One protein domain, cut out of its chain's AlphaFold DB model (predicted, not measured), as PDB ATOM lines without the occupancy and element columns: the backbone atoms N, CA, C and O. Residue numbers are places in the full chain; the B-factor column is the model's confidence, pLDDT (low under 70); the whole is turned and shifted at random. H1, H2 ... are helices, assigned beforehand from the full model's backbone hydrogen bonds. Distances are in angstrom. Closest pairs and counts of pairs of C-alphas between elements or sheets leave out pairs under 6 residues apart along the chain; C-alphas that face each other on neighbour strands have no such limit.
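AT A GLANCE: This is residues 93 to 158 of the 238 residues of an uncharacterized protein of viral metagenome (UniProt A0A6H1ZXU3). Two helices, H1 and H2, pack on the same side of a third and longest helix, H3, each crossing it steeply, H1 over its earlier half and H2 over its later half. The loop of residues 106 to 119 winds round one end of this small all-helix body. The printed part has 66 residues, with three named helices in the order H1, H2, H3 and no named strand. It is compact, with a radius of gyration of the C-alphas of 11.2 A, yet elongated, spanning 33 by 18 by 17 A.

IN THESE COORDINATES: Find C-alpha 93 at (-44.401, 17.916, -8.131); from there H1 runs to residue 105, 18.3 A. H2, residues 120 to 131, measures 16.3 A. H3, residues 141 to 156, runs 22.0 A to C-alpha 156 at (-17.805, 24.129, -13.896).

HOW THE PARTS SIT: Look at Ala 101 and Lys 145, whose C-alphas, 4.9 A apart, are the closest where H1 and H3 touch, at a steep tilt of 49 degrees, the same way. H2 and H3 touch, closest at the C-alphas of Val 125 and Ile 152, 6.0 A, at a steep tilt of 52 degrees, opposite ways. H1 and H2 are near each other, with 5 pairs of C-alphas within 10 A. In H1, H2 and H3 every O i to N i+4 pair is within hydrogen-bond range.

THE WHOLE: The C-alphas farthest apart, of Leu 117 and Ser 139, are 33.8 A apart. The printed part has no cut; H1 to H2 is a long link. Confidence is under 70 at residues 106 to 119 and 157 to 158.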
ATOM      1  N   LEU A  93     -44.947  19.017  -7.331       76.06
ATOM      2  CA  LEU A  93     -44.401  17.916  -8.131       76.06
ATOM      3  C   LEU A  93     -43.213  18.362  -8.991       76.06
ATOM      4  O   LEU A  93     -42.216  17.642  -9.076       76.06
ATOM      5  N   LYS A  94     -43.277  19.555  -9.593       78.38
ATOM      6  CA  LYS A  94     -42.143  20.162 -10.308       78.38
ATOM      7  C   LYS A  94     -40.945  20.359  -9.381       78.38
ATOM      8  O   LYS A  94     -39.837  19.960  -9.736       78.38
ATOM      9  N   ALA A  95     -41.159  20.913  -8.189       78.56
ATOM     10  CA  ALA A  95     -40.094  21.134  -7.215       78.56
ATOM     11  C   ALA A  95     -39.418  19.819  -6.783       78.56
ATOM     12  O   ALA A  95     -38.189  19.742  -6.752       78.56
ATOM     13  N   GLU A  96     -40.198  18.765  -6.525       81.12
ATOM     14  CA  GLU A  96     -39.669  17.434  -6.198       81.12
ATOM     15  C   GLU A  96     -38.869  16.818  -7.358       81.12
ATOM     16  O   GLU A  96     -37.777  16.290  -7.144       81.12
ATOM     17  N   ARG A  97     -39.342  16.942  -8.606       84.81
ATOM     18  CA  ARG A  97     -38.599  16.467  -9.790       84.81
ATOM     19  C   ARG A  97     -37.261  17.189  -9.949       84.81
ATOM     20  O   ARG A  97     -36.253  16.531 -10.196       84.81
ATOM     21  N   ILE A  98     -37.233  18.509  -9.764       81.06
ATOM     22  CA  ILE A  98     -36.004  19.315  -9.847       81.06
ATOM     23  C   ILE A  98     -35.029  18.928  -8.731       81.06
ATOM     24  O   ILE A  98     -33.844  18.717  -8.983       81.06
ATOM     25  N   LYS A  99     -35.525  18.751  -7.504       82.88
ATOM     26  CA  LYS A  99     -34.718  18.303  -6.363       82.88
ATOM     27  C   LYS A  99     -34.138  16.904  -6.580       82.88
ATOM     28  O   LYS A  99     -32.967  16.669  -6.288       82.88
ATOM     29  N   SER A 100     -34.935  15.984  -7.118       82.25
ATOM     30  CA  SER A 100     -34.487  14.636  -7.474       82.25
ATOM     31  C   SER A 100     -33.408  14.670  -8.564       82.25
ATOM     32  O   SER A 100     -32.350  14.063  -8.409       82.25
ATOM     33  N   ALA A 101     -33.618  15.463  -9.618       83.25
ATOM     34  CA  ALA A 101     -32.645  15.659 -10.685       83.25
ATOM     35  C   ALA A 101     -31.326  16.273 -10.176       83.25
ATOM     36  O   ALA A 101     -30.252  15.825 -10.575       83.25
ATOM     37  N   PHE A 102     -31.391  17.236  -9.251       81.19
ATOM     38  CA  PHE A 102     -30.208  17.790  -8.592       81.19
ATOM     39  C   PHE A 102     -29.459  16.728  -7.785       81.19
ATOM     40  O   PHE A 102     -28.250  16.575  -7.945       81.19
ATOM     41  N   ASN A 103     -30.176  15.949  -6.973       80.81
ATOM     42  CA  ASN A 103     -29.593  14.872  -6.173       80.81
ATOM     43  C   ASN A 103     -28.941  13.782  -7.031       80.81
ATOM     44  O   ASN A 103     -27.948  13.186  -6.622       80.81
ATOM     45  N   ASP A 104     -29.480  13.506  -8.215       78.88
ATOM     46  CA  ASP A 104     -28.847  12.601  -9.171       78.88
ATOM     47  C   ASP A 104     -27.598  13.220  -9.808       78.88
ATOM     48  O   ASP A 104     -26.610  12.518 -10.022       78.88
ATOM     49  N   ALA A 105     -27.599  14.528 -10.062       72.69
ATOM     50  CA  ALA A 105     -26.465  15.225 -10.658       72.69
ATOM     51  C   ALA A 105     -25.288  15.419  -9.684       72.69
ATOM     52  O   ALA A 105     -24.137  15.344 -10.092       72.69
ATOM     53  N   ILE A 106     -25.528  15.592  -8.384       68.69
ATOM     54  CA  ILE A 106     -24.440  15.672  -7.386       68.69
ATOM     55  C   ILE A 106     -23.786  14.311  -7.098       68.69
ATOM     56  O   ILE A 106     -22.691  14.260  -6.550       68.69
ATOM     57  N   LYS A 107     -24.412  13.197  -7.510       68.38
ATOM     58  CA  LYS A 107     -23.766  11.869  -7.521       68.38
ATOM     59  C   LYS A 107     -22.733  11.737  -8.647       68.38
ATOM     60  O   LYS A 107     -22.053  10.713  -8.727       68.38
ATOM     61  N   ILE A 108     -22.616  12.730  -9.534       64.19
ATOM     62  CA  ILE A 108     -21.553  12.782 -10.539       64.19
ATOM     63  C   ILE A 108     -20.211  12.931  -9.802       64.19
ATOM     64  O   ILE A 108     -20.100  13.779  -8.915       64.19
ATOM     65  N   PRO A 109     -19.170  12.159 -10.172       58.12
ATOM     66  CA  PRO A 109     -17.874  12.193  -9.499       58.12
ATOM     67  C   PRO A 109     -17.305  13.605  -9.326       58.12
ATOM     68  O   PRO A 109     -16.749  13.902  -8.276       58.12
ATOM     69  N   GLU A 110     -17.485  14.493 -10.305       59.22
ATOM     70  CA  GLU A 110     -16.989  15.882 -10.297       59.22
ATOM     71  C   GLU A 110     -17.581  16.775  -9.191       59.22
ATOM     72  O   GLU A 110     -16.953  17.767  -8.825       59.22
ATOM     73  N   LEU A 111     -18.754  16.417  -8.654       58.97
ATOM     74  CA  LEU A 111     -19.454  17.113  -7.565       58.97
ATOM     75  C   LEU A 111     -19.519  16.283  -6.274       58.97
ATOM     76  O   LEU A 111     -20.178  16.681  -5.315       58.97
ATOM     77  N   SER A 112     -18.842  15.133  -6.246       61.22
ATOM     78  CA  SER A 112     -18.726  14.331  -5.030       61.22
ATOM     79  C   SER A 112     -17.811  15.018  -4.013       61.22
ATOM     80  O   SER A 112     -16.800  15.613  -4.387       61.22
ATOM     81  N   GLU A 113     -18.119  14.866  -2.722       56.19
ATOM     82  CA  GLU A 113     -17.312  15.388  -1.602       56.19
ATOM     83  C   GLU A 113     -15.831  14.962  -1.682       56.19
ATOM     84  O   GLU A 113     -14.948  15.666  -1.204       56.19
ATOM     85  N   ALA A 114     -15.537  13.838  -2.347       52.69
ATOM     86  CA  ALA A 114     -14.177  13.352  -2.570       52.69
ATOM     87  C   ALA A 114     -13.367  14.190  -3.584       52.69
ATOM     88  O   ALA A 114     -12.140  14.207  -3.511       52.69
ATOM     89  N   ASN A 115     -14.030  14.875  -4.525       57.47
ATOM     90  CA  ASN A 115     -13.406  15.678  -5.590       57.47
ATOM     91  C   ASN A 115     -13.602  17.197  -5.416       57.47
ATOM     92  O   ASN A 115     -13.035  17.990  -6.178       57.47
ATOM     93  N   ASP A 116     -14.384  17.604  -4.416       66.75
ATOM     94  CA  ASP A 116     -14.608  18.991  -4.008       66.75
ATOM     95  C   ASP A 116     -14.295  19.152  -2.513       66.75
ATOM     96  O   ASP A 116     -15.176  19.412  -1.700       66.75
ATOM     97  N   LEU A 117     -13.017  18.957  -2.161       58.41
ATOM     98  CA  LEU A 117     -12.501  18.979  -0.781       58.41
ATOM     99  C   LEU A 117     -12.874  20.253   0.001       58.41
ATOM    100  O   LEU A 117     -13.014  20.195   1.219       58.41
ATOM    101  N   ASP A 118     -13.060  21.374  -0.701       66.56
ATOM    102  CA  ASP A 118     -13.418  22.672  -0.118       66.56
ATOM    103  C   ASP A 118     -14.921  23.007  -0.255       66.56
ATOM    104  O   ASP A 118     -15.365  24.066   0.191       66.56
ATOM    105  N   GLY A 119     -15.720  22.145  -0.902       69.75
ATOM    106  CA  GLY A 119     -17.159  22.346  -1.137       69.75
ATOM    107  C   GLY A 119     -17.513  23.526  -2.057       69.75
ATOM    108  O   GLY A 119     -18.683  23.895  -2.186       69.75
ATOM    109  N   VAL A 120     -16.516  24.162  -2.677       71.88
ATOM    110  CA  VAL A 120     -16.677  25.401  -3.451       71.88
ATOM    111  C   VAL A 120     -17.466  25.148  -4.735       71.88
ATOM    112  O   VAL A 120     -18.314  25.964  -5.106       71.88
ATOM    113  N   LYS A 121     -17.225  24.023  -5.418       75.00
ATOM    114  CA  LYS A 121     -17.931  23.682  -6.664       75.00
ATOM    115  C   LYS A 121     -19.383  23.317  -6.379       75.00
ATOM    116  O   LYS A 121     -20.272  23.791  -7.087       75.00
ATOM    117  N   TYR A 122     -19.625  22.541  -5.328       77.88
ATOM    118  CA  TYR A 122     -20.955  22.174  -4.863       77.88
ATOM    119  C   TYR A 122     -21.773  23.412  -4.501       77.88
ATOM    120  O   TYR A 122     -22.875  23.582  -5.022       77.88
ATOM    121  N   THR A 123     -21.232  24.309  -3.670       80.56
ATOM    122  CA  THR A 123     -21.946  25.526  -3.256       80.56
ATOM    123  C   THR A 123     -22.238  26.425  -4.455       80.56
ATOM    124  O   THR A 123     -23.372  26.871  -4.610       80.56
ATOM    125  N   LYS A 124     -21.278  26.615  -5.368       83.06
ATOM    126  CA  LYS A 124     -21.477  27.427  -6.579       83.06
ATOM    127  C   LYS A 124     -22.560  26.854  -7.501       83.06
ATOM    128  O   LYS A 124     -23.418  27.589  -7.986       83.06
ATOM    129  N   VAL A 125     -22.549  25.539  -7.725       82.88
ATOM    130  CA  VAL A 125     -23.574  24.850  -8.525       82.88
ATOM    131  C   VAL A 125     -24.941  24.926  -7.848       82.88
ATOM    132  O   VAL A 125     -25.940  25.207  -8.511       82.88
ATOM    133  N   LYS A 126     -24.997  24.709  -6.533       83.88
ATOM    134  CA  LYS A 126     -26.231  24.797  -5.752       83.88
ATOM    135  C   LYS A 126     -26.839  26.197  -5.834       83.88
ATOM    136  O   LYS A 126     -28.011  26.318  -6.176       83.88
ATOM    137  N   GLU A 127     -26.043  27.242  -5.617       85.94
ATOM    138  CA  GLU A 127     -26.482  28.637  -5.750       85.94
ATOM    139  C   GLU A 127     -26.968  28.953  -7.172       85.94
ATOM    140  O   GLU A 127     -27.982  29.628  -7.353       85.94
ATOM    141  N   ALA A 128     -26.286  28.440  -8.200       84.69
ATOM    142  CA  ALA A 128     -26.692  28.640  -9.588       84.69
ATOM    143  C   ALA A 128     -28.038  27.973  -9.909       84.69
ATOM    144  O   ALA A 128     -28.850  28.552 -10.636       84.69
ATOM    145  N   ILE A 129     -28.293  26.786  -9.356       83.81
ATOM    146  CA  ILE A 129     -29.562  26.067  -9.510       83.81
ATOM    147  C   ILE A 129     -30.673  26.761  -8.725       83.81
ATOM    148  O   ILE A 129     -31.740  26.981  -9.285       83.81
ATOM    149  N   GLU A 130     -30.421  27.190  -7.487       85.31
ATOM    150  CA  GLU A 130     -31.386  27.958  -6.689       85.31
ATOM    151  C   GLU A 130     -31.761  29.278  -7.382       85.31
ATOM    152  O   GLU A 130     -32.941  29.611  -7.502       85.31
ATOM    153  N   LYS A 131     -30.780  29.990  -7.951       87.88
ATOM    154  CA  LYS A 131     -31.005  31.228  -8.715       87.88
ATOM    155  C   LYS A 131     -31.788  30.997 -10.010       87.88
ATOM    156  O   LYS A 131     -32.533  31.877 -10.440       87.88
ATOM    157  N   LYS A 132     -31.611  29.836 -10.644       84.44
ATOM    158  CA  LYS A 132     -32.280  29.453 -11.898       84.44
ATOM    159  C   LYS A 132     -33.496  28.548 -11.668       84.44
ATOM    160  O   LYS A 132     -34.079  28.094 -12.644       84.44
ATOM    161  N   MET A 133     -33.932  28.335 -10.422       79.31
ATOM    162  CA  MET A 133     -34.991  27.378 -10.071       79.31
ATOM    163  C   MET A 133     -36.302  27.650 -10.817       79.31
ATOM    164  O   MET A 133     -36.932  26.729 -11.325       79.31
ATOM    165  N   GLY A 134     -36.681  28.925 -10.952       76.31
ATOM    166  CA  GLY A 134     -37.868  29.338 -11.711       76.31
ATOM    167  C   GLY A 134     -37.742  29.194 -13.234       76.31
ATOM    168  O   GLY A 134     -38.709  29.447 -13.944       76.31
ATOM    169  N   MET A 135     -36.563  28.826 -13.742       78.88
ATOM    170  CA  MET A 135     -36.263  28.655 -15.168       78.88
ATOM    171  C   MET A 135     -36.028  27.188 -15.556       78.88
ATOM    172  O   MET A 135     -35.900  26.909 -16.745       78.88
ATOM    173  N   ILE A 136     -35.942  26.275 -14.584       82.62
ATOM    174  CA  ILE A 136     -35.766  24.841 -14.831       82.62
ATOM    175  C   ILE A 136     -37.122  24.243 -15.195       82.62
ATOM    176  O   ILE A 136     -38.094  24.374 -14.443       82.62
ATOM    177  N   ASP A 137     -37.188  23.545 -16.324       84.44
ATOM    178  CA  ASP A 137     -38.397  22.845 -16.723       84.44
ATOM    179  C   ASP A 137     -38.570  21.551 -15.904       84.44
ATOM    180  O   ASP A 137     -38.030  20.487 -16.209       84.44
ATOM    181  N   GLY A 138     -39.363  21.655 -14.835       81.25
ATOM    182  CA  GLY A 138     -39.778  20.538 -13.984       81.25
ATOM    183  C   GLY A 138     -40.968  19.727 -14.518       81.25
ATOM    184  O   GLY A 138     -41.545  18.937 -13.761       81.25
ATOM    185  N   SER A 139     -41.392  19.919 -15.774       79.75
ATOM    186  CA  SER A 139     -42.498  19.151 -16.375       79.75
ATOM    187  C   SER A 139     -42.227  17.646 -16.371       79.75
ATOM    188  O   SER A 139     -43.143  16.851 -16.167       79.75
ATOM    189  N   SER A 140     -40.960  17.250 -16.507       86.12
ATOM    190  CA  SER A 140     -40.511  15.868 -16.379       86.12
ATOM    191  C   SER A 140     -39.161  15.782 -15.668       86.12
ATOM    192  O   SER A 140     -38.394  16.745 -15.633       86.12
ATOM    193  N   LEU A 141     -38.856  14.608 -15.109       80.75
ATOM    194  CA  LEU A 141     -37.561  14.355 -14.474       80.75
ATOM    195  C   LEU A 141     -36.404  14.479 -15.477       80.75
ATOM    196  O   LEU A 141     -35.355  15.008 -15.127       80.75
ATOM    197  N   GLU A 142     -36.593  14.027 -16.718       82.00
ATOM    198  CA  GLU A 142     -35.537  14.066 -17.736       82.00
ATOM    199  C   GLU A 142     -35.259  15.482 -18.235       82.00
ATOM    200  O   GLU A 142     -34.100  15.851 -18.441       82.00
ATOM    201  N   THR A 143     -36.297  16.312 -18.362       84.44
ATOM    202  CA  THR A 143     -36.110  17.725 -18.703       84.44
ATOM    203  C   THR A 143     -35.368  18.454 -17.582       84.44
ATOM    204  O   THR A 143     -34.361  19.111 -17.845       84.44
ATOM    205  N   ALA A 144     -35.770  18.233 -16.326       84.44
ATOM    206  CA  ALA A 144     -35.090  18.803 -15.167       84.44
ATOM    207  C   ALA A 144     -33.619  18.358 -15.081       84.44
ATOM    208  O   ALA A 144     -32.740  19.173 -14.810       84.44
ATOM    209  N   LYS A 145     -33.321  17.083 -15.370       85.88
ATOM    210  CA  LYS A 145     -31.943  16.562 -15.433       85.88
ATOM    211  C   LYS A 145     -31.115  17.246 -16.513       85.88
ATOM    212  O   LYS A 145     -29.960  17.586 -16.262       85.88
ATOM    213  N   LYS A 146     -31.689  17.461 -17.697       86.25
ATOM    214  CA  LYS A 146     -31.007  18.132 -18.808       86.25
ATOM    215  C   LYS A 146     -30.672  19.585 -18.468       86.25
ATOM    216  O   LYS A 146     -29.534  20.005 -18.673       86.25
ATOM    217  N   ASP A 147     -31.630  20.319 -17.911       84.44
ATOM    218  CA  ASP A 147     -31.449  21.722 -17.529       84.44
ATOM    219  C   ASP A 147     -30.425  21.874 -16.398       84.44
ATOM    220  O   ASP A 147     -29.517  22.701 -16.484       84.44
ATOM    221  N   ILE A 148     -30.504  21.025 -15.369       85.06
ATOM    222  CA  ILE A 148     -29.528  21.001 -14.273       85.06
ATOM    223  C   ILE A 148     -28.137  20.621 -14.781       85.06
ATOM    224  O   ILE A 148     -27.158  21.275 -14.426       85.06
ATOM    225  N   GLY A 149     -28.036  19.613 -15.651       83.50
ATOM    226  CA  GLY A 149     -26.770  19.219 -16.269       83.50
ATOM    227  C   GLY A 149     -26.130  20.361 -17.059       83.50
ATOM    228  O   GLY A 149     -24.925  20.581 -16.961       83.50
ATOM    229  N   PHE A 150     -26.933  21.145 -17.778       83.44
ATOM    230  CA  PHE A 150     -26.458  22.331 -18.490       83.44
ATOM    231  C   PHE A 150     -25.972  23.439 -17.542       83.44
ATOM    232  O   PHE A 150     -24.942  24.061 -17.799       83.44
ATOM    233  N   ILE A 151     -26.673  23.673 -16.428       84.44
ATOM    234  CA  ILE A 151     -26.241  24.636 -15.402       84.44
ATOM    235  C   ILE A 151     -24.900  24.209 -14.796       84.44
ATOM    236  O   ILE A 151     -23.998  25.035 -14.677       84.44
ATOM    237  N   ILE A 152     -24.744  22.923 -14.478       83.38
ATOM    238  CA  ILE A 152     -23.490  22.362 -13.959       83.38
ATOM    239  C   ILE A 152     -22.346  22.582 -14.955       83.38
ATOM    240  O   ILE A 152     -21.287  23.072 -14.567       83.38
ATOM    241  N   GLN A 153     -22.568  22.295 -16.240       80.31
ATOM    242  CA  GLN A 153     -21.567  22.507 -17.292       80.31
ATOM    243  C   GLN A 153     -21.152  23.977 -17.419       80.31
ATOM    244  O   GLN A 153     -19.962  24.271 -17.525       80.31
ATOM    245  N   GLN A 154     -22.106  24.913 -17.363       81.81
ATOM    246  CA  GLN A 154     -21.793  26.345 -17.386       81.81
ATOM    247  C   GLN A 154     -20.938  26.771 -16.191       81.81
ATOM    248  O   GLN A 154     -19.990  27.537 -16.358       81.81
ATOM    249  N   GLU A 155     -21.271  26.300 -14.989       82.44
ATOM    250  CA  GLU A 155     -20.606  26.752 -13.765       82.44
ATOM    251  C   GLU A 155     -19.232  26.124 -13.546       82.44
ATOM    252  O   GLU A 155     -18.352  26.776 -12.968       82.44
ATOM    253  N   LEU A 156     -19.054  24.881 -14.002       75.44
ATOM    254  CA  LEU A 156     -17.805  24.129 -13.896       75.44
ATOM    255  C   LEU A 156     -16.913  24.267 -15.136       75.44
ATOM    256  O   LEU A 156     -15.758  23.847 -15.098       75.44
ATOM    257  N   GLY A 157     -17.415  24.862 -16.222       67.19
ATOM    258  CA  GLY A 157     -16.670  25.028 -17.469       67.19
ATOM    259  C   GLY A 157     -16.352  23.705 -18.172       67.19
ATOM    260  O   GLY A 157     -15.421  23.648 -18.975       67.19
ATOM    261  N   THR A 158     -17.092  22.637 -17.868       59.56
ATOM    262  CA  THR A 158     -16.932  21.342 -18.526       59.56
ATOM    263  C   THR A 158     -17.719  21.356 -19.837       59.56
ATOM    264  O   THR A 158     -18.946  21.455 -19.854       59.56
TER     265      THR A 158